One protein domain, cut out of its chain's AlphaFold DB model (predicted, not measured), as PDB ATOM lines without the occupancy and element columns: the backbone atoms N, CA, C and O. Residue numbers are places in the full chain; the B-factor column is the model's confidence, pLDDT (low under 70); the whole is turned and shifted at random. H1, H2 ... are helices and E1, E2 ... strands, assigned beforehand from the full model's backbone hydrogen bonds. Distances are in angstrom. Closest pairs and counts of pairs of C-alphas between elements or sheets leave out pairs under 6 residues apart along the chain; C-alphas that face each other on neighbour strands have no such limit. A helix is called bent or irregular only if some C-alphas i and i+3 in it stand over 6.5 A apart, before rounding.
ATOM      1  N   ALA A  18     121.748 223.441 240.966       97.06
ATOM      2  CA  ALA A  18     122.675 222.477 240.392       97.06
ATOM      3  C   ALA A  18     122.005 221.104 240.231       97.06
ATOM      4  O   ALA A  18     121.107 220.738 240.989       97.06
ATOM      5  N   ILE A  19     122.463 220.317 239.253       97.19
ATOM      6  CA  ILE A  19     121.891 218.991 238.966       97.19
ATOM      7  C   ILE A  19     122.153 217.946 240.074       97.19
ATOM      8  O   ILE A  19     121.428 216.950 240.179       97.19
ATOM      9  N   GLY A  20     123.159 218.182 240.917       96.38
ATOM     10  CA  GLY A  20     123.484 217.363 242.081       96.38
ATOM     11  C   GLY A  20     124.469 218.058 243.021       96.38
ATOM     12  O   GLY A  20     124.938 219.164 242.733       96.38
ATOM     13  N   SER A  21     124.757 217.414 244.153       96.25
ATOM     14  CA  SER A  21     125.658 217.940 245.178       96.25
ATOM     15  C   SER A  21     127.127 217.780 244.800       96.25
ATOM     16  O   SER A  21     127.520 216.783 244.199       96.25
ATOM     17  N   TYR A  22     127.976 218.735 245.190       93.69
ATOM     18  CA  TYR A  22     129.404 218.679 244.862       93.69
ATOM     19  C   TYR A  22     130.088 217.429 245.435       93.69
ATOM     20  O   TYR A  22     131.080 216.961 244.894       93.69
ATOM     21  N   ILE A  23     129.554 216.842 246.498       94.94
ATOM     22  CA  ILE A  23     130.128 215.643 247.115       94.94
ATOM     23  C   ILE A  23     129.747 214.335 246.413       94.94
ATOM     24  O   ILE A  23     130.411 213.324 246.626       94.94
ATOM     25  N   ASP A  24     128.734 214.367 245.548       95.56
ATOM     26  CA  ASP A  24     128.214 213.181 244.858       95.56
ATOM     27  C   ASP A  24     128.831 212.987 243.470       95.56
ATOM     28  O   ASP A  24     128.616 211.959 242.822       95.56
ATOM     29  N   HIS A  25     129.551 213.995 242.966       97.00
ATOM     30  CA  HIS A  25     130.043 213.978 241.598       97.00
ATOM     31  C   HIS A  25     131.459 213.421 241.485       97.00
ATOM     32  O   HIS A  25     132.333 213.653 242.319       97.00
ATOM     33  N   ILE A  26     131.708 212.766 240.356       97.06
ATOM     34  CA  ILE A  26     133.043 212.444 239.875       97.06
ATOM     35  C   ILE A  26     133.303 213.320 238.650       97.06
ATOM     36  O   ILE A  26     132.514 213.362 237.704       97.06
ATOM     37  N   SER A  27     134.398 214.064 238.708       96.31
ATOM     38  CA  SER A  27     134.787 215.054 237.710       96.31
ATOM     39  C   SER A  27     135.717 214.438 236.661       96.31
ATOM     40  O   SER A  27     136.742 213.853 237.009       96.31
ATOM     41  N   PHE A  28     135.386 214.589 235.376       96.69
ATOM     42  CA  PHE A  28     136.161 214.051 234.254       96.69
ATOM     43  C   PHE A  28     136.423 215.111 233.186       96.69
ATOM     44  O   PHE A  28     135.611 216.006 232.953       96.69
ATOM     45  N   PHE A  29     137.534 214.960 232.468       96.88
ATOM     46  CA  PHE A  29     137.633 215.498 231.113       96.88
ATOM     47  C   PHE A  29     136.944 214.543 230.134       96.88
ATOM     48  O   PHE A  29     136.869 213.342 230.380       96.88
ATOM     49  N   VAL A  30     136.469 215.070 229.005       94.69
ATOM     50  CA  VAL A  30     135.868 214.255 227.927       94.69
ATOM     51  C   VAL A  30     136.918 213.565 227.044       94.69
ATOM     52  O   VAL A  30     136.577 212.802 226.146       94.69
ATOM     53  N   GLU A  31     138.195 213.847 227.291       93.12
ATOM     54  CA  GLU A  31     139.363 213.285 226.617       93.12
ATOM     55  C   GLU A  31     140.579 213.315 227.565       93.12
ATOM     56  O   GLU A  31     140.526 213.984 228.602       93.12
ATOM     57  N   PRO A  32     141.687 212.622 227.247       92.12
ATOM     58  CA  PRO A  32     142.890 212.662 228.071       92.12
ATOM     59  C   PRO A  32     143.428 214.084 228.269       92.12
ATOM     60  O   PRO A  32     143.527 214.872 227.326       92.12
ATOM     61  N   ALA A  33     143.841 214.404 229.498       93.75
ATOM     62  CA  ALA A  33     144.478 215.682 229.787       93.75
ATOM     63  C   ALA A  33     145.798 215.810 228.989       93.75
ATOM     64  O   ALA A  33     146.579 214.853 228.942       93.75
ATOM     65  N   PRO A  34     146.116 216.975 228.392       94.12
ATOM     66  CA  PRO A  34     147.323 217.161 227.585       94.12
ATOM     67  C   PRO A  34     148.575 217.326 228.469       94.12
ATOM     68  O   PRO A  34     149.210 218.379 228.499       94.12
ATOM     69  N   LEU A  35     148.948 216.270 229.201       93.06
ATOM     70  CA  LEU A  35     149.970 216.292 230.260       93.06
ATOM     71  C   LEU A  35     151.326 216.842 229.806       93.06
ATOM     72  O   LEU A  35     152.018 217.486 230.595       93.06
ATOM     73  N   HIS A  36     151.698 216.601 228.546       85.94
ATOM     74  CA  HIS A  36     152.943 217.089 227.952       85.94
ATOM     75  C   HIS A  36     153.008 218.625 227.908       85.94
ATOM     76  O   HIS A  36     154.062 219.196 228.179       85.94
ATOM     77  N   VAL A  37     151.879 219.293 227.640       90.75
ATOM     78  CA  VAL A  37     151.783 220.760 227.640       90.75
ATOM     79  C   VAL A  37     151.501 221.295 229.038       90.75
ATOM     80  O   VAL A  37     152.074 222.308 229.432       90.75
ATOM     81  N   LEU A  38     150.664 220.605 229.820       92.75
ATOM     82  CA  LEU A  38     150.258 221.073 231.147       92.75
ATOM     83  C   LEU A  38     151.443 221.308 232.083       92.75
ATOM     84  O   LEU A  38     151.472 222.322 232.769       92.75
ATOM     85  N   GLY A  39     152.467 220.452 232.051       90.69
ATOM     86  CA  GLY A  39     153.678 220.709 232.833       90.69
ATOM     87  C   GLY A  39     154.351 222.039 232.463       90.69
ATOM     88  O   GLY A  39     154.781 222.788 233.337       90.69
ATOM     89  N   GLN A  40     154.414 222.376 231.175       90.75
ATOM     90  CA  GLN A  40     155.007 223.641 230.736       90.75
ATOM     91  C   GLN A  40     154.146 224.836 231.151       90.75
ATOM     92  O   GLN A  40     154.670 225.800 231.701       90.75
ATOM     93  N   LEU A  41     152.832 224.734 230.945       90.69
ATOM     94  CA  LEU A  41     151.860 225.771 231.288       90.69
ATOM     95  C   LEU A  41     151.821 226.098 232.786       90.69
ATOM     96  O   LEU A  41     151.606 227.243 233.161       90.69
ATOM     97  N   TYR A  42     152.058 225.101 233.635       91.62
ATOM     98  CA  TYR A  42     152.019 225.230 235.093       91.62
ATOM     99  C   TYR A  42     153.415 225.368 235.721       91.62
ATOM    100  O   TYR A  42     153.580 225.292 236.944       91.62
ATOM    101  N   LYS A  43     154.453 225.574 234.902       90.00
ATOM    102  CA  LYS A  43     155.824 225.768 235.375       90.00
ATOM    103  C   LYS A  43     155.910 227.035 236.232       90.00
ATOM    104  O   LYS A  43     155.506 228.107 235.807       90.00
ATOM    105  N   GLY A  44     156.486 226.906 237.426       88.75
ATOM    106  CA  GLY A  44     156.594 228.010 238.390       88.75
ATOM    107  C   GLY A  44     155.463 228.070 239.423       88.75
ATOM    108  O   GLY A  44     155.544 228.892 240.329       88.75
ATOM    109  N   HIS A  45     154.476 227.168 239.347       90.19
ATOM    110  CA  HIS A  45     153.362 227.063 240.299       90.19
ATOM    111  C   HIS A  45     153.449 225.745 241.099       90.19
ATOM    112  O   HIS A  45     152.846 224.735 240.716       90.19
ATOM    113  N   PRO A  46     154.248 225.689 242.184       87.38
ATOM    114  CA  PRO A  46     154.499 224.452 242.935       87.38
ATOM    115  C   PRO A  46     153.252 223.888 243.636       87.38
ATOM    116  O   PRO A  46     153.146 222.678 243.834       87.38
ATOM    117  N   GLU A  47     152.301 224.747 243.995       87.69
ATOM    118  CA  GLU A  47     151.017 224.376 244.590       87.69
ATOM    119  C   GLU A  47     150.003 223.851 243.572       87.69
ATOM    120  O   GLU A  47     148.936 223.373 243.965       87.69
ATOM    121  N   ALA A  48     150.298 223.968 242.276       91.31
ATOM    122  CA  ALA A  48     149.333 223.622 241.258       91.31
ATOM    123  C   ALA A  48     149.085 222.121 241.168       91.31
ATOM    124  O   ALA A  48     149.926 221.313 241.562       91.31
ATOM    125  N   VAL A  49     147.941 221.716 240.611       88.44
ATOM    126  CA  VAL A  49     147.683 220.282 240.427       88.44
ATOM    127  C   VAL A  49     148.592 219.668 239.349       88.44
ATOM    128  O   VAL A  49     149.051 218.539 239.517       88.44
ATOM    129  N   TRP A  50     148.918 220.433 238.299       93.88
ATOM    130  CA  TRP A  50     149.684 219.993 237.126       93.88
ATOM    131  C   TRP A  50     151.178 220.344 237.205       93.88
ATOM    132  O   TRP A  50     151.819 220.631 236.197       93.88
ATOM    133  N   THR A  51     151.760 220.341 238.405       92.94
ATOM    134  CA  THR A  51     153.194 220.604 238.570       92.94
ATOM    135  C   THR A  51     154.037 219.582 237.783       92.94
ATOM    136  O   THR A  51     153.795 218.377 237.910       92.94
ATOM    137  N   PRO A  52     155.051 220.019 237.009       92.50
ATOM    138  CA  PRO A  52     155.973 219.128 236.303       92.50
ATOM    139  C   PRO A  52     156.549 218.012 237.169       92.50
ATOM    140  O   PRO A  52     156.925 218.234 238.319       92.50
ATOM    141  N   GLY A  53     156.652 216.811 236.602       91.56
ATOM    142  CA  GLY A  53     157.202 215.637 237.279       91.56
ATOM    143  C   GLY A  53     156.246 214.973 238.271       91.56
ATOM    144  O   GLY A  53     156.558 213.894 238.777       91.56
ATOM    145  N   ARG A  54     155.066 215.556 238.533       92.88
ATOM    146  CA  ARG A  54     154.065 214.925 239.396       92.88
ATOM    147  C   ARG A  54     153.557 213.632 238.765       92.88
ATOM    148  O   ARG A  54     153.178 213.601 237.594       92.88
ATOM    149  N   VAL A  55     153.539 212.570 239.564       94.00
ATOM    150  CA  VAL A  55     152.968 211.276 239.185       94.00
ATOM    151  C   VAL A  55     151.466 211.313 239.428       94.00
ATOM    152  O   VAL A  55     151.023 211.708 240.505       94.00
ATOM    153  N   MET A  56     150.695 210.884 238.437       93.56
ATOM    154  CA  MET A  56     149.245 210.741 238.524       93.56
ATOM    155  C   MET A  56     148.825 209.374 237.985       93.56
ATOM    156  O   MET A  56     149.619 208.660 237.366       93.56
ATOM    157  N   TYR A  57     147.570 209.016 238.229       94.50
ATOM    158  CA  TYR A  57     146.960 207.805 237.699       94.50
ATOM    159  C   TYR A  57     145.767 208.201 236.840       94.50
ATOM    160  O   TYR A  57     144.782 208.745 237.343       94.50
ATOM    161  N   GLU A  58     145.888 207.970 235.538       94.38
ATOM    162  CA  GLU A  58     144.809 208.182 234.587       94.38
ATOM    163  C   GLU A  58     143.805 207.037 234.706       94.38
ATOM    164  O   GLU A  58     144.150 205.859 234.577       94.38
ATOM    165  N   HIS A  59     142.557 207.416 234.957       95.69
ATOM    166  CA  HIS A  59     141.412 206.532 235.059       95.69
ATOM    167  C   HIS A  59     140.482 206.845 233.893       95.69
ATOM    168  O   HIS A  59     140.013 207.974 233.761       95.69
ATOM    169  N   VAL A  60     140.228 205.850 233.048       95.50
ATOM    170  CA  VAL A  60     139.309 205.975 231.913       95.50
ATOM    171  C   VAL A  60     137.999 205.305 232.288       95.50
ATOM    172  O   VAL A  60     138.004 204.257 232.930       95.50
ATOM    173  N   VAL A  61     136.882 205.905 231.897       94.44
ATOM    174  CA  VAL A  61     135.537 205.364 232.094       94.44
ATOM    175  C   VAL A  61     134.819 205.414 230.752       94.44
ATOM    176  O   VAL A  61     134.870 206.424 230.054       94.44
ATOM    177  N   GLU A  62     134.155 204.320 230.400       93.75
ATOM    178  CA  GLU A  62     133.253 204.256 229.253       93.75
ATOM    179  C   GLU A  62     131.858 204.672 229.713       93.75
ATOM    180  O   GLU A  62     131.300 204.101 230.649       93.75
ATOM    181  N   THR A  63     131.278 205.665 229.055       91.62
ATOM    182  CA  THR A  63     130.032 206.315 229.479       91.62
ATOM    183  C   THR A  63     128.841 205.351 229.480       91.62
ATOM    184  O   THR A  63     128.027 205.352 230.405       91.62
ATOM    185  N   LYS A  64     128.812 204.424 228.515       91.81
ATOM    186  CA  LYS A  64     127.858 203.304 228.443       91.81
ATOM    187  C   LYS A  64     127.907 202.350 229.648       91.81
ATOM    188  O   LYS A  64     126.912 201.685 229.920       91.81
ATOM    189  N   ASP A  65     129.034 202.281 230.361       93.00
ATOM    190  CA  ASP A  65     129.259 201.346 231.471       93.00
ATOM    191  C   ASP A  65     128.988 201.986 232.850       93.00
ATOM    192  O   ASP A  65     129.085 201.305 233.873       93.00
ATOM    193  N   ILE A  66     128.633 203.277 232.900       94.06
ATOM    194  CA  ILE A  66     128.329 204.004 234.147       94.06
ATOM    195  C   ILE A  66     126.978 203.559 234.737       94.06
ATOM    196  O   ILE A  66     126.781 203.587 235.951       94.06
ATOM    197  N   GLY A  67     126.045 203.114 233.890       93.56
ATOM    198  CA  GLY A  67     124.672 202.806 234.285       93.56
ATOM    199  C   GLY A  67     123.790 204.054 234.278       93.56
ATOM    200  O   GLY A  67     123.815 204.828 233.323       93.56
ATOM    201  N   ARG A  68     122.973 204.240 235.319       96.44
ATOM    202  CA  ARG A  68     122.147 205.446 235.486       96.44
ATOM    203  C   ARG A  68     122.959 206.540 236.169       96.44
ATOM    204  O   ARG A  68     123.586 206.297 237.199       96.44
ATOM    205  N   PHE A  69     122.928 207.743 235.613       97.38
ATOM    206  CA  PHE A  69     123.643 208.887 236.164       97.38
ATOM    207  C   PHE A  69     122.987 210.200 235.753       97.38
ATOM    208  O   PHE A  69     122.300 210.274 234.739       97.38
ATOM    209  N   LYS A  70     123.244 211.257 236.521       98.00
ATOM    210  CA  LYS A  70     123.030 212.639 236.074       98.00
ATOM    211  C   LYS A  70     124.360 213.215 235.612       98.00
ATOM    212  O   LYS A  70     125.411 212.751 236.055       98.00
ATOM    213  N   TYR A  71     124.338 214.234 234.769       98.38
ATOM    214  CA  TYR A  71     125.563 214.910 234.358       98.38
ATOM    215  C   TYR A  71     125.398 216.424 234.294       98.38
ATOM    216  O   TYR A  71     124.323 216.939 233.987       98.38
ATOM    217  N   GLY A  72     126.496 217.131 234.541       98.00
ATOM    218  CA  GLY A  72     126.620 218.552 234.260       98.00
ATOM    219  C   GLY A  72     127.892 218.855 233.485       98.00
ATOM    220  O   GLY A  72     128.985 218.593 233.979       98.00
ATOM    221  N   VAL A  73     127.757 219.422 232.288       97.69
ATOM    222  CA  VAL A  73     128.878 220.035 231.567       97.69
ATOM    223  C   VAL A  73     129.065 221.449 232.108       97.69
ATOM    224  O   VAL A  73     128.117 222.238 232.150       97.69
ATOM    225  N   VAL A  74     130.271 221.755 232.569       96.94
ATOM    226  CA  VAL A  74     130.586 222.987 233.306       96.94
ATOM    227  C   VAL A  74     131.819 223.671 232.733       96.94
ATOM    228  O   VAL A  74     132.589 223.052 231.998       96.94
ATOM    229  N   ALA A  75     131.999 224.946 233.083       95.81
ATOM    230  CA  ALA A  75     133.042 225.820 232.549       95.81
ATOM    231  C   ALA A  75     133.016 225.902 231.011       95.81
ATOM    232  O   ALA A  75     134.051 226.006 230.356       95.81
ATOM    233  N   THR A  76     131.817 225.837 230.428       95.38
ATOM    234  CA  THR A  76     131.617 226.050 228.993       95.38
ATOM    235  C   THR A  76     131.871 227.514 228.626       95.38
ATOM    236  O   THR A  76     131.828 228.398 229.478       95.38
ATOM    237  N   VAL A  77     132.056 227.810 227.336       93.25
ATOM    238  CA  VAL A  77     132.157 229.206 226.862       93.25
ATOM    239  C   VAL A  77     130.928 230.030 227.270       93.25
ATOM    240  O   VAL A  77     131.059 231.209 227.590       93.25
ATOM    241  N   ALA A  78     129.740 229.414 227.290       95.62
ATOM    242  CA  ALA A  78     128.522 230.075 227.749       95.62
ATOM    243  C   ALA A  78     128.576 230.378 229.255       95.62
ATOM    244  O   ALA A  78     128.242 231.492 229.641       95.62
ATOM    245  N   ASP A  79     129.061 229.439 230.076       95.88
ATOM    246  CA  ASP A  79     129.223 229.634 231.527       95.88
ATOM    247  C   ASP A  79     130.165 230.804 231.817       95.88
ATOM    248  O   ASP A  79     129.853 231.683 232.616       95.88
ATOM    249  N   LEU A  80     131.314 230.836 231.134       93.88
ATOM    250  CA  LEU A  80     132.314 231.886 231.321       93.88
ATOM    251  C   LEU A  80     131.784 233.254 230.892       93.88
ATOM    252  O   LEU A  80     132.028 234.240 231.578       93.88
ATOM    253  N   LYS A  81     131.027 233.310 229.793       95.00
ATOM    254  CA  LYS A  81     130.397 234.547 229.329       95.00
ATOM    255  C   LYS A  81     129.333 235.047 230.308       95.00
ATOM    256  O   LYS A  81     129.319 236.227 230.632       95.00
ATOM    257  N   GLU A  82     128.459 234.165 230.791       95.94
ATOM    258  CA  GLU A  82     127.437 234.527 231.782       95.94
ATOM    259  C   GLU A  82     128.069 234.993 233.097       95.94
ATOM    260  O   GLU A  82     127.589 235.950 233.706       95.94
ATOM    261  N   LEU A  83     129.153 234.341 233.527       93.81
ATOM    262  CA  LEU A  83     129.916 234.750 234.701       93.81
ATOM    263  C   LEU A  83     130.564 236.126 234.503       93.81
ATOM    264  O   LEU A  83     130.441 236.972 235.383       93.81
ATOM    265  N   ASP A  84     131.216 236.372 233.367       93.31
ATOM    266  CA  ASP A  84     131.844 237.665 233.065       93.31
ATOM    267  C   ASP A  84     130.812 238.805 233.048       93.31
ATOM    268  O   ASP A  84     130.962 239.803 233.755       93.31
ATOM    269  N   GLU A  85     129.690 238.615 232.346       94.81
ATOM    270  CA  GLU A  85     128.581 239.575 232.321       94.81
ATOM    271  C   GLU A  85     128.019 239.845 233.728       94.81
ATOM    272  O   GLU A  85     127.703 240.991 234.076       94.81
ATOM    273  N   PHE A  86     127.913 238.803 234.558       94.75
ATOM    274  CA  PHE A  86     127.480 238.936 235.943       94.75
ATOM    275  C   PHE A  86     128.481 239.745 236.774       94.75
ATOM    276  O   PHE A  86     128.065 240.667 237.475       94.75
ATOM    277  N   LEU A  87     129.778 239.452 236.666       91.62
ATOM    278  CA  LEU A  87     130.836 240.110 237.437       91.62
ATOM    279  C   LEU A  87     131.062 241.570 237.021       91.62
ATOM    280  O   LEU A  87     131.379 242.397 237.871       91.62
ATOM    281  N   ILE A  88     130.825 241.931 235.756       92.38
ATOM    282  CA  ILE A  88     130.819 243.339 235.318       92.38
ATOM    283  C   ILE A  88     129.735 244.130 236.063       92.38
ATOM    284  O   ILE A  88     129.956 245.266 236.491       92.38
ATOM    285  N   LYS A  89     128.546 243.538 236.226       93.38
ATOM    286  CA  LYS A  89     127.417 244.181 236.908       93.38
ATOM    287  C   LYS A  89     127.548 244.130 238.431       93.38
ATOM    288  O   LYS A  89     127.150 245.079 239.112       93.38
ATOM    289  N   TYR A  90     128.110 243.043 238.948       92.31
ATOM    290  CA  TYR A  90     128.275 242.759 240.368       92.31
ATOM    291  C   TYR A  90     129.727 242.351 240.669       92.31
ATOM    292  O   TYR A  90     130.020 241.164 240.828       92.31
ATOM    293  N   PRO A  91     130.651 243.330 240.732       87.81
ATOM    294  CA  PRO A  91     132.060 243.058 240.981       87.81
ATOM    295  C   PRO A  91     132.292 242.390 242.344       87.81
ATOM    296  O   PRO A  91     131.588 242.734 243.298       87.81
ATOM    297  N   PRO A  92     133.291 241.495 242.476       79.62
ATOM    298  CA  PRO A  92     133.572 240.770 243.718       79.62
ATOM    299  C   PRO A  92     133.832 241.652 244.945       79.62
ATOM    300  O   PRO A  92     133.626 241.206 246.069       79.62
ATOM    301  N   GLU A  93     134.292 242.892 244.755       81.25
ATOM    302  CA  GLU A  93     134.545 243.847 245.842       81.25
ATOM    303  C   GLU A  93     133.253 244.405 246.452       81.25
ATOM    304  O   GLU A  93     133.294 245.101 247.469       81.25
ATOM    305  N   LYS A  94     132.104 244.139 245.823       82.25
ATOM    306  CA  LYS A  94     130.786 244.525 246.312       82.25
ATOM    307  C   LYS A  94     130.049 243.289 246.806       82.25
ATOM    308  O   LYS A  94     129.893 242.311 246.076       82.25
ATOM    309  N   ASP A  95     129.511 243.379 248.018       85.88
ATOM    310  CA  ASP A  95     128.606 242.361 248.538       85.88
ATOM    311  C   ASP A  95     127.382 242.256 247.625       85.88
ATOM    312  O   ASP A  95     126.517 243.135 247.578       85.88
ATOM    313  N   THR A  96     127.328 241.171 246.858       89.25
ATOM    314  CA  THR A  96     126.203 240.899 245.968       89.25
ATOM    315  C   THR A  96     125.061 240.306 246.790       89.25
ATOM    316  O   THR A  96     125.272 239.292 247.461       89.25
ATOM    317  N   PRO A  97     123.843 240.885 246.750       92.94
ATOM    318  CA  PRO A  97     122.706 240.342 247.486       92.94
ATOM    319  C   PRO A  97     122.438 238.878 247.124       92.94
ATOM    320  O   PRO A  97     122.530 238.487 245.955       92.94
ATOM    321  N   LYS A  98     122.064 238.064 248.118       92.12
ATOM    322  CA  LYS A  98     121.823 236.625 247.925       92.12
ATOM    323  C   LYS A  98     120.740 236.370 246.879       92.12
ATOM    324  O   LYS A  98     120.860 235.465 246.068       92.12
ATOM    325  N   GLU A  99     119.709 237.198 246.840       93.75
ATOM    326  CA  GLU A  99     118.589 237.079 245.908       93.75
ATOM    327  C   GLU A  99     119.047 237.257 244.456       93.75
ATOM    328  O   GLU A  99     118.631 236.502 243.581       93.75
ATOM    329  N   ILE A 100     119.966 238.197 244.217       95.00
ATOM    330  CA  ILE A 100     120.565 238.444 242.900       95.00
ATOM    331  C   ILE A 100     121.454 237.274 242.482       95.00
ATOM    332  O   ILE A 100     121.379 236.810 241.344       95.00
ATOM    333  N   LEU A 101     122.270 236.768 243.408       94.31
ATOM    334  CA  LEU A 101     123.117 235.608 243.151       94.31
ATOM    335  C   LEU A 101     122.274 234.351 242.867       94.31
ATOM    336  O   LEU A 101     122.584 233.575 241.966       94.31
ATOM    337  N   ARG A 102     121.166 234.174 243.592       95.25
ATOM    338  CA  ARG A 102     120.206 233.091 243.362       95.25
ATOM    339  C   ARG A 102     119.506 233.225 242.008       95.25
ATOM    340  O   ARG A 102     119.316 232.221 241.329       95.25
ATOM    341  N   GLU A 103     119.135 234.438 241.597       96.69
ATOM    342  CA  GLU A 103     118.551 234.692 240.274       96.69
ATOM    343  C   GLU A 103     119.539 234.359 239.147       96.69
ATOM    344  O   GLU A 103     119.141 233.764 238.144       96.69
ATOM    345  N   TYR A 104     120.822 234.693 239.321       97.12
ATOM    346  CA  TYR A 104     121.886 234.304 238.394       97.12
ATOM    347  C   TYR A 104     121.962 232.781 238.231       97.12
ATOM    348  O   TYR A 104     121.820 232.287 237.113       97.12
ATOM    349  N   PHE A 105     122.065 232.037 239.336       97.62
ATOM    350  CA  PHE A 105     122.119 230.572 239.288       97.62
ATOM    351  C   PHE A 105     120.857 229.949 238.683       97.62
ATOM    352  O   PHE A 105     120.925 228.987 237.921       97.62
ATOM    353  N   HIS A 106     119.685 230.521 238.961       98.12
ATOM    354  CA  HIS A 106     118.445 230.051 238.357       98.12
ATOM    355  C   HIS A 106     118.462 230.225 236.829       98.12
ATOM    356  O   HIS A 106     118.135 229.282 236.106       98.12
ATOM    357  N   LYS A 107     118.893 231.391 236.324       98.00
ATOM    358  CA  LYS A 107     119.019 231.655 234.878       98.00
ATOM    359  C   LYS A 107     120.022 230.718 234.212       98.00
ATOM    360  O   LYS A 107     119.693 230.138 233.177       98.00
ATOM    361  N   GLU A 108     121.186 230.530 234.833       97.88
ATOM    362  CA  GLU A 108     122.198 229.572 234.378       97.88
ATOM    363  C   GLU A 108     121.592 228.164 234.268       97.88
ATOM    364  O   GLU A 108     121.665 227.540 233.209       97.88
ATOM    365  N   SER A 109     120.903 227.682 235.310       98.31
ATOM    366  CA  SER A 109     120.288 226.348 235.291       98.31
ATOM    367  C   SER A 109     119.250 226.190 234.175       98.31
ATOM    368  O   SER A 109     119.229 225.163 233.496       98.31
ATOM    369  N   ILE A 110     118.423 227.215 233.921       98.44
ATOM    370  CA  ILE A 110     117.411 227.191 232.857       98.44
ATOM    371  C   ILE A 110     118.097 227.033 231.502       98.44
ATOM    372  O   ILE A 110     117.660 226.222 230.679       98.44
ATOM    373  N   ARG A 111     119.183 227.782 231.263       98.25
ATOM    374  CA  ARG A 111     119.973 227.623 230.041       98.25
ATOM    375  C   ARG A 111     120.549 226.216 229.964       98.25
ATOM    376  O   ARG A 111     120.360 225.581 228.931       98.25
ATOM    377  N   LYS A 112     121.198 225.720 231.020       98.25
ATOM    378  CA  LYS A 112     121.848 224.400 231.021       98.25
ATOM    379  C   LYS A 112     120.875 223.261 230.729       98.25
ATOM    380  O   LYS A 112     121.206 222.366 229.953       98.25
ATOM    381  N   TRP A 113     119.655 223.317 231.263       97.88
ATOM    382  CA  TRP A 113     118.590 222.379 230.899       97.88
ATOM    383  C   TRP A 113     118.164 222.530 229.437       97.88
ATOM    384  O   TRP A 113     118.055 221.543 228.713       97.88
ATOM    385  N   LYS A 114     117.968 223.768 228.966       97.38
ATOM    386  CA  LYS A 114     117.571 224.051 227.578       97.38
ATOM    387  C   LYS A 114     118.626 223.607 226.556       97.38
ATOM    388  O   LYS A 114     118.259 223.171 225.467       97.38
ATOM    389  N   THR A 115     119.913 223.725 226.881       96.06
ATOM    390  CA  THR A 115     121.041 223.336 226.016       96.06
ATOM    391  C   THR A 115     121.503 221.896 226.229       96.06
ATOM    392  O   THR A 115     122.434 221.463 225.552       96.06
ATOM    393  N   LYS A 116     120.844 221.141 227.123       96.88
ATOM    394  CA  LYS A 116     121.205 219.771 227.523       96.88
ATOM    395  C   LYS A 116     122.591 219.627 228.158       96.88
ATOM    396  O   LYS A 116     123.123 218.522 228.226       96.88
ATOM    397  N   GLU A 117     123.182 220.716 228.643       97.44
ATOM    398  CA  GLU A 117     124.397 220.663 229.470       97.44
ATOM    399  C   GLU A 117     124.121 220.014 230.828       97.44
ATOM    400  O   GLU A 117     125.036 219.447 231.422       97.44
ATOM    401  N   TYR A 118     122.868 220.063 231.286       98.44
ATOM    402  CA  TYR A 118     122.321 219.220 232.347       98.44
ATOM    403  C   TYR A 118     121.453 218.112 231.746       98.44
ATOM    404  O   TYR A 118     120.642 218.374 230.855       98.44
ATOM    405  N   GLY A 119     121.611 216.883 232.240       97.69
ATOM    406  CA  GLY A 119     120.831 215.735 231.773       97.69
ATOM    407  C   GLY A 119     120.998 214.467 232.609       97.69
ATOM    408  O   GLY A 119     121.672 214.461 233.640       97.69
ATOM    409  N   TYR A 120     120.343 213.390 232.165       96.19
ATOM    410  CA  TYR A 120     120.124 212.162 232.949       96.19
ATOM    411  C   TYR A 120     120.508 210.860 232.233       96.19
ATOM    412  O   TYR A 120     120.273 209.774 232.763       96.19
ATOM    413  N   ASP A 121     121.024 210.931 231.009       88.25
ATOM    414  CA  ASP A 121     121.314 209.728 230.240       88.25
ATOM    415  C   ASP A 121     122.563 209.857 229.372       88.25
ATOM    416  O   ASP A 121     123.042 210.949 229.056       88.25
ATOM    417  N   ASN A 122     123.084 208.693 228.991       91.56
ATOM    418  CA  ASN A 122     124.304 208.570 228.213       91.56
ATOM    419  C   ASN A 122     124.207 209.197 226.820       91.56
ATOM    420  O   ASN A 122     125.172 209.777 226.331       91.56
ATOM    421  N   ARG A 123     123.056 209.072 226.157       91.00
ATOM    422  CA  ARG A 123     122.909 209.513 224.770       91.00
ATOM    423  C   ARG A 123     122.937 211.035 224.688       91.00
ATOM    424  O   ARG A 123     123.617 211.590 223.825       91.00
ATOM    425  N   ASP A 124     122.196 211.693 225.571       92.00
ATOM    426  CA  ASP A 124     122.190 213.146 225.666       92.00
ATOM    427  C   ASP A 124     123.561 213.658 226.125       92.00
ATOM    428  O   ASP A 124     124.072 214.608 225.523       92.00
ATOM    429  N   PHE A 125     124.208 212.967 227.076       95.56
ATOM    430  CA  PHE A 125     125.575 213.283 227.488       95.56
ATOM    431  C   PHE A 125     126.560 213.251 226.312       95.56
ATOM    432  O   PHE A 125     127.223 214.250 226.036       95.56
ATOM    433  N   GLU A 126     126.649 212.137 225.583       93.50
ATOM    434  CA  GLU A 126     127.574 212.001 224.452       93.50
ATOM    435  C   GLU A 126     127.321 213.070 223.381       93.50
ATOM    436  O   GLU A 126     128.263 213.642 222.825       93.50
ATOM    437  N   SER A 127     126.050 213.397 223.123       92.44
ATOM    438  CA  SER A 127     125.680 214.446 222.173       92.44
ATOM    439  C   SER A 127     126.176 215.830 222.603       92.44
ATOM    440  O   SER A 127     126.660 216.582 221.754       92.44
ATOM    441  N   VAL A 128     126.050 216.188 223.887       94.62
ATOM    442  CA  VAL A 128     126.478 217.504 224.392       94.62
ATOM    443  C   VAL A 128     127.982 217.575 224.663       94.62
ATOM    444  O   VAL A 128     128.563 218.653 224.584       94.62
ATOM    445  N   ALA A 129     128.633 216.445 224.941       92.38
ATOM    446  CA  ALA A 129     130.072 216.359 225.179       92.38
ATOM    447  C   ALA A 129     130.884 216.438 223.880       92.38
ATOM    448  O   ALA A 129     131.973 217.013 223.855       92.38
ATOM    449  N   LYS A 130     130.347 215.897 222.779       92.50
ATOM    450  CA  LYS A 130     131.029 215.805 221.479       92.50
ATOM    451  C   LYS A 130     131.690 217.108 220.998       92.50
ATOM    452  O   LYS A 130     132.819 217.031 220.521       92.50
ATOM    453  N   PRO A 131     131.073 218.302 221.114       92.62
ATOM    454  CA  PRO A 131     131.705 219.553 220.698       92.62
ATOM    455  C   PRO A 131     132.957 219.943 221.493       92.62
ATOM    456  O   PRO A 131     133.659 220.855 221.050       92.62
ATOM    457  N   TYR A 132     133.215 219.318 222.646       92.69
ATOM    458  CA  TYR A 132     134.364 219.583 223.520       92.69
ATOM    459  C   TYR A 132     135.522 218.599 223.314       92.69
ATOM    460  O   TYR A 132     136.631 218.861 223.775       92.69
ATOM    461  N   VAL A 133     135.299 217.501 222.586       93.31
ATOM    462  CA  VAL A 133     136.368 216.572 222.197       93.31
ATOM    463  C   VAL A 133     137.355 217.293 221.272       93.31
ATOM    464  O   VAL A 133     136.957 217.994 220.340       93.31
ATOM    465  N   GLY A 134     138.648 217.139 221.540       92.88
ATOM    466  CA  GLY A 134     139.759 217.808 220.867       92.88
ATOM    467  C   GLY A 134     140.031 219.237 221.340       92.88
ATOM    468  O   GLY A 134     140.855 219.920 220.731       92.88
ATOM    469  N   LYS A 135     139.338 219.734 222.375       94.25
ATOM    470  CA  LYS A 135     139.407 221.146 222.801       94.25
ATOM    471  C   LYS A 135     139.977 221.367 224.193       94.25
ATOM    472  O   LYS A 135     140.159 222.521 224.571       94.25
ATOM    473  N   THR A 136     140.308 220.319 224.944       94.44
ATOM    474  CA  THR A 136     140.814 220.457 226.320       94.44
ATOM    475  C   THR A 136     142.085 221.298 226.361       94.44
ATOM    476  O   THR A 136     142.201 222.196 227.189       94.44
ATOM    477  N   LEU A 137     143.015 221.073 225.425       94.69
ATOM    478  CA  LEU A 137     144.244 221.864 225.329       94.69
ATOM    479  C   LEU A 137     143.965 223.351 225.076       94.69
ATOM    480  O   LEU A 137     144.523 224.198 225.770       94.69
ATOM    481  N   GLN A 138     143.083 223.662 224.123       94.81
ATOM    482  CA  GLN A 138     142.694 225.046 223.855       94.81
ATOM    483  C   GLN A 138     142.030 225.677 225.083       94.81
ATOM    484  O   GLN A 138     142.379 226.791 225.451       94.81
ATOM    485  N   GLY A 139     141.167 224.929 225.776       94.94
ATOM    486  CA  GLY A 139     140.546 225.384 227.016       94.94
ATOM    487  C   GLY A 139     141.574 225.793 228.073       94.94
ATOM    488  O   GLY A 139     141.409 226.824 228.713       94.94
ATOM    489  N   PHE A 140     142.677 225.051 228.222       95.50
ATOM    490  CA  PHE A 140     143.760 225.455 229.125       95.50
ATOM    491  C   PHE A 140     144.481 226.731 228.679       95.50
ATOM    492  O   PHE A 140     144.802 227.561 229.532       95.50
ATOM    493  N   TYR A 141     144.733 226.907 227.379       95.06
ATOM    494  CA  TYR A 141     145.326 228.147 226.865       95.06
ATOM    495  C   TYR A 141     144.432 229.362 227.120       95.06
ATOM    496  O   TYR A 141     144.940 230.411 227.512       95.06
ATOM    497  N   ASP A 142     143.121 229.203 226.955       92.81
ATOM    498  CA  ASP A 142     142.147 230.275 227.170       92.81
ATOM    499  C   ASP A 142     141.973 230.594 228.667       92.81
ATOM    500  O   ASP A 142     141.770 231.747 229.046       92.81
ATOM    501  N   ALA A 143     142.089 229.582 229.532       92.94
ATOM    502  CA  ALA A 143     141.845 229.699 230.966       92.94
ATOM    503  C   ALA A 143     142.997 230.349 231.752       92.94
ATOM    504  O   ALA A 143     142.750 231.147 232.656       92.94
ATOM    505  N   ILE A 144     144.253 230.015 231.440       91.38
ATOM    506  CA  ILE A 144     145.427 230.438 232.231       91.38
ATOM    507  C   ILE A 144     145.562 231.959 232.386       91.38
ATOM    508  O   ILE A 144     145.843 232.401 233.503       91.38
ATOM    509  N   PRO A 145     145.335 232.785 231.347       90.56
ATOM    510  CA  PRO A 145     145.361 234.240 231.493       90.56
ATOM    511  C   PRO A 145     144.374 234.786 232.539       90.56
ATOM    512  O   PRO A 145     144.563 235.895 233.029       90.56
ATOM    513  N   LEU A 146     143.340 234.014 232.894       87.38
ATOM    514  CA  LEU A 146     142.295 234.384 233.852       87.38
ATOM    515  C   LEU A 146     142.587 233.895 235.281       87.38
ATOM    516  O   LEU A 146     141.793 234.122 236.194       87.38
ATOM    517  N   PHE A 147     143.692 233.177 235.503       89.81
ATOM    518  CA  PHE A 147     143.958 232.545 236.791       89.81
ATOM    519  C   PHE A 147     144.376 233.545 237.868       89.81
ATOM    520  O   PHE A 147     145.398 234.223 237.779       89.81
ATOM    521  N   SER A 148     143.646 233.523 238.980       86.38
ATOM    522  CA  SER A 148     144.133 234.006 240.270       86.38
ATOM    523  C   SER A 148     145.041 232.967 240.941       86.38
ATOM    524  O   SER A 148     145.099 231.801 240.544       86.38
ATOM    525  N   LYS A 149     145.685 233.349 242.053       83.44
ATOM    526  CA  LYS A 149     146.482 232.428 242.885       83.44
ATOM    527  C   LYS A 149     145.709 231.165 243.295       83.44
ATOM    528  O   LYS A 149     146.302 230.098 243.409       83.44
ATOM    529  N   ASN A 150     144.395 231.266 243.514       85.56
ATOM    530  CA  ASN A 150     143.592 230.113 243.921       85.56
ATOM    531  C   ASN A 150     143.312 229.149 242.756       85.56
ATOM    532  O   ASN A 150     143.232 227.940 242.967       85.56
ATOM    533  N   ASN A 151     143.221 229.663 241.525       91.06
ATOM    534  CA  ASN A 151     142.866 228.859 240.355       91.06
ATOM    535  C   ASN A 151     143.904 227.778 240.037       91.06
ATOM    536  O   ASN A 151     143.526 226.685 239.632       91.06
ATOM    537  N   TRP A 152     145.182 228.034 240.325       90.06
ATOM    538  CA  TRP A 152     146.278 227.085 240.104       90.06
ATOM    539  C   TRP A 152     146.090 225.735 240.811       90.06
ATOM    540  O   TRP A 152     146.564 224.710 240.319       90.06
ATOM    541  N   LYS A 153     145.380 225.707 241.945       90.44
ATOM    542  CA  LYS A 153     145.129 224.480 242.720       90.44
ATOM    543  C   LYS A 153     144.028 223.599 242.125       90.44
ATOM    544  O   LYS A 153     143.918 222.434 242.497       90.44
ATOM    545  N   HIS A 154     143.203 224.140 241.232       91.81
ATOM    546  CA  HIS A 154     142.109 223.406 240.607       91.81
ATOM    547  C   HIS A 154     142.577 222.708 239.331       91.81
ATOM    548  O   HIS A 154     143.397 223.233 238.582       91.81
ATOM    549  N   TYR A 155     142.023 221.527 239.055       92.75
ATOM    550  CA  TYR A 155     142.452 220.729 237.907       92.75
ATOM    551  C   TYR A 155     141.923 221.212 236.557       92.75
ATOM    552  O   TYR A 155     142.587 221.006 235.543       92.75
ATOM    553  N   ALA A 156     140.774 221.885 236.554       94.31
ATOM    554  CA  ALA A 156     140.094 222.362 235.354       94.31
ATOM    555  C   ALA A 156     139.430 223.733 235.582       94.31
ATOM    556  O   ALA A 156     138.301 223.963 235.153       94.31
ATOM    557  N   ALA A 157     140.094 224.648 236.304       93.44
ATOM    558  CA  ALA A 157     139.564 226.006 236.467       93.44
ATOM    559  C   ALA A 157     139.355 226.654 235.093       93.44
ATOM    560  O   ALA A 157     140.294 226.732 234.310       93.44
ATOM    561  N   PHE A 158     138.124 227.088 234.815       95.00
ATOM    562  CA  PHE A 158     137.706 227.676 233.534       95.00
ATOM    563  C   PHE A 158     137.938 226.794 232.289       95.00
ATOM    564  O   PHE A 158     137.868 227.288 231.170       95.00
ATOM    565  N   VAL A 159     138.179 225.489 232.463       96.56
ATOM    566  CA  VAL A 159     138.325 224.530 231.358       96.56
ATOM    567  C   VAL A 159     137.078 223.651 231.305       96.56
ATOM    568  O   VAL A 159     136.740 223.076 232.342       96.56
ATOM    569  N   PRO A 160     136.415 223.487 230.143       97.19
ATOM    570  CA  PRO A 160     135.252 222.621 230.029       97.19
ATOM    571  C   PRO A 160     135.519 221.206 230.551       97.19
ATOM    572  O   PRO A 160     136.473 220.544 230.139       97.19
ATOM    573  N   HIS A 161     134.667 220.739 231.455       97.50
ATOM    574  CA  HIS A 161     134.727 219.393 232.022       97.50
ATOM    575  C   HIS A 161     133.322 218.909 232.376       97.50
ATOM    576  O   HIS A 161     132.349 219.665 232.299       97.50
ATOM    577  N   VAL A 162     133.202 217.632 232.734       97.19
ATOM    578  CA  VAL A 162     131.928 217.032 233.126       97.19
ATOM    579  C   VAL A 162     131.951 216.595 234.582       97.19
ATOM    580  O   VAL A 162     132.895 215.962 235.048       97.19
ATOM    581  N   MET A 163     130.868 216.904 235.281       97.75
ATOM    582  CA  MET A 163     130.518 216.340 236.575       97.75
ATOM    583  C   MET A 163     129.507 215.215 236.350       97.75
ATOM    584  O   MET A 163     128.413 215.475 235.850       97.75
ATOM    585  N   ILE A 164     129.864 213.978 236.692       97.88
ATOM    586  CA  ILE A 164     128.977 212.811 236.607       97.88
ATOM    587  C   ILE A 164     128.506 212.436 238.007       97.88
ATOM    588  O   ILE A 164     129.323 212.305 238.910       97.88
ATOM    589  N   TYR A 165     127.204 212.211 238.163       97.75
ATOM    590  CA  TYR A 165     126.539 211.844 239.411       97.75
ATOM    591  C   TYR A 165     125.946 210.434 239.246       97.75
ATOM    592  O   TYR A 165     124.773 210.309 238.867       97.75
ATOM    593  N   PRO A 166     126.751 209.367 239.403       97.19
ATOM    594  CA  PRO A 166     126.280 207.997 239.225       97.19
ATOM    595  C   PRO A 166     125.329 207.604 240.361       97.19
ATOM    596  O   PRO A 166     125.632 207.828 241.528       97.19
ATOM    597  N   GLU A 167     124.205 206.957 240.042       96.12
ATOM    598  CA  GLU A 167     123.230 206.514 241.059       96.12
ATOM    599  C   GLU A 167     123.842 205.499 242.044       96.12
ATOM    600  O   GLU A 167     123.462 205.438 243.209       96.12
ATOM    601  N   SER A 168     124.837 204.732 241.592       95.44
ATOM    602  CA  SER A 168     125.601 203.788 242.415       95.44
ATOM    603  C   SER A 168     126.685 204.442 243.283       95.44
ATOM    604  O   SER A 168     127.334 203.740 244.059       95.44
ATOM    605  N   GLY A 169     126.957 205.739 243.098       95.06
ATOM    606  CA  GLY A 169     128.104 206.434 243.691       95.06
ATOM    607  C   GLY A 169     129.467 206.042 243.098       95.06
ATOM    608  O   GLY A 169     130.498 206.484 243.597       95.06
ATOM    609  N   MET A 170     129.510 205.207 242.051       94.94
ATOM    610  CA  MET A 170     130.756 204.673 241.490       94.94
ATOM    611  C   MET A 170     130.739 204.628 239.959       94.94
ATOM    612  O   MET A 170     129.729 204.293 239.345       94.94
ATOM    613  N   CYS A 171     131.904 204.852 239.345       94.50
ATOM    614  CA  CYS A 171     132.132 204.621 237.917       94.50
ATOM    615  C   CYS A 171     133.072 203.428 237.713       94.50
ATOM    616  O   CYS A 171     134.152 203.365 238.306       94.50
ATOM    617  N   LYS A 172     132.690 202.491 236.841       93.44
ATOM    618  CA  LYS A 172     133.548 201.359 236.483       93.44
ATOM    619  C   LYS A 172     134.691 201.827 235.583       93.44
ATOM    620  O   LYS A 172     134.461 202.459 234.556       93.44
ATOM    621  N   LEU A 173     135.918 201.462 235.946       94.38
ATOM    622  CA  LEU A 173     137.090 201.749 235.125       94.38
ATOM    623  C   LEU A 173     137.099 200.911 233.846       94.38
ATOM    624  O   LEU A 173     136.866 199.699 233.862       94.38
ATOM    625  N   HIS A 174     137.447 201.565 232.747       92.38
ATOM    626  CA  HIS A 174     137.819 200.929 231.503       92.38
ATOM    627  C   HIS A 174     139.294 200.508 231.566       92.38
ATOM    628  O   HIS A 174     140.206 201.279 231.272       92.38
ATOM    629  N   GLY A 175     139.519 199.259 231.977       91.12
ATOM    630  CA  GLY A 175     140.857 198.692 232.134       91.12
ATOM    631  C   GLY A 175     141.554 199.120 233.428       91.12
ATOM    632  O   GLY A 175     140.923 199.559 234.388       91.12
ATOM    633  N   ILE A 176     142.874 198.930 233.466       92.25
ATOM    634  CA  ILE A 176     143.704 199.309 234.612       92.25
ATOM    635  C   ILE A 176     144.075 200.793 234.553       92.25
ATOM    636  O   ILE A 176     144.316 201.340 233.475       92.25
ATOM    637  N   ALA A 177     144.170 201.426 235.721       93.12
ATOM    638  CA  ALA A 177     144.656 202.794 235.830       93.12
ATOM    639  C   ALA A 177     146.091 202.906 235.293       93.12
ATOM    640  O   ALA A 177     146.956 202.086 235.619       93.12
ATOM    641  N   LYS A 178     146.359 203.934 234.488       93.25
ATOM    642  CA  LYS A 178     147.674 204.150 233.875       93.25
ATOM    643  C   LYS A 178     148.482 205.137 234.699       93.25
ATOM    644  O   LYS A 178     148.046 206.258 234.942       93.25
ATOM    645  N   ARG A 179     149.691 204.747 235.101       94.12
ATOM    646  CA  ARG A 179     150.634 205.669 235.744       94.12
ATOM    647  C   ARG A 179     151.158 206.658 234.703       94.12
ATOM    648  O   ARG A 179     151.827 206.257 233.757       94.12
ATOM    649  N   VAL A 180     150.922 207.943 234.926       93.12
ATOM    650  CA  VAL A 180     151.345 209.038 234.046       93.12
ATOM    651  C   VAL A 180     152.173 210.060 234.822       93.12
ATOM    652  O   VAL A 180     152.113 210.126 236.051       93.12
ATOM    653  N   VAL A 181     152.993 210.838 234.117       93.50
ATOM    654  CA  VAL A 181     153.850 211.867 234.720       93.50
ATOM    655  C   VAL A 181     153.619 213.186 233.998       93.50
ATOM    656  O   VAL A 181     153.769 213.260 232.779       93.50
ATOM    657  N   VAL A 182     153.266 214.230 234.744       93.88
ATOM    658  CA  VAL A 182     152.991 215.553 234.175       93.88
ATOM    659  C   VAL A 182     154.254 216.140 233.546       93.88
ATOM    660  O   VAL A 182     155.324 216.140 234.157       93.88
ATOM    661  N   GLY A 183     154.135 216.647 232.319       87.31
ATOM    662  CA  GLY A 183     155.244 217.197 231.540       87.31
ATOM    663  C   GLY A 183     156.203 216.153 230.962       87.31
ATOM    664  O   GLY A 183     157.129 216.537 230.253       87.31
TER     665      GLY A 183
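This is residues 18 to 183 of the 203 residues of an uncharacterized protein of Chryseobacterium sp (UniProt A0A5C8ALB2). A small three-stranded sheet, E1, E4 and E3, lies in the middle, with H4 along one face over its edge strand E3; the helical hairpin of H2 and H3 makes one end of the domain, and a separate two-stranded ribbon, E2 and E5, makes the other. H1 and H5 lie side by side without close packing, H1 near the end of the ribbon. The printed part has 166 residues, with five named helices and five named strands in the order E1 H1 E2 E3 H2 H3 H4 H5 E4 E5, and both sheets are antiparallel. The class is mixed, helices and strands, with under half of the residues in named elements. The whole is compact, with a radius of gyration of the C-alphas of 16.8 A and spans of 47 by 41 by 27 A.

E1, residues 26 to 28, begins at C-alpha 26 (133.043, 212.444, 239.875). H1 is residues 35 to 41, E2 residues 55 to 58, and E3 residues 69 to 74, 16.0 A long. H2, residues 77 to 89, is 18.6 A long; H3, residues 98 to 114, begins at C-alpha 98 (121.823, 236.625, 247.925) and is 24.3 A long. H4, residues 122 to 132, is 15.6 A long, and H5, residues 136 to 146, is 15.9 A long. Both are irregular, but only just: C-alphas 128 and 131, and C-alphas 142 and 145, are 6.7 A apart. E4, residues 161 to 166, is 15.9 A long, and E5, residues 178 to 181, ends at C-alpha 181 (153.850, 211.867, 234.720).

The sheet runs E1, E4, E3. N 26 and O 164 are 2.8 A apart between E1 and E4, and N 163 and O 72 are 2.8 A apart between E4 and E3, both within hydrogen-bond range. H4 is on this sheet at a height of 9.6 A, over E3 and along the strands, at 16 degrees on the local plane; its closest C-alphas to E3 are those of Phe 125 and Tyr 71, 7.1 A. This gives two layers, a helix on one face of a sheet. H2 and H3 form a helical hairpin and only just touch, with 3 pairs of C-alphas within 8 A, through residues 104 to 108 of H3 alone; the closest C-alphas, of Asp 79 and Glu 108, are 7.6 A apart. They run opposite ways at a shallow tilt of 22 degrees. E2 and E5 are antiparallel neighbours, with N 58 and O 178 within hydrogen-bond range at 2.8 A. H1 and H5 are close but not clearly touching, the C-alphas of Val 37 and Leu 137 being 8.0 A apart. H4 and H5 meet only through their link. Every O i to N i+4 pair is within hydrogen-bond range in H2 and H3, against 2 of 3 in H1 and 5 of 7 in both H4 and H5.

The two C-alphas farthest apart are those of Lys 94 and Gly 175, 49.0 A. The printed part has no cut. The links H1 to E2, H5 to E4 and E4 to E5 are long. The mean pLDDT of the printed part is 93.6, and no printed residue is under 70.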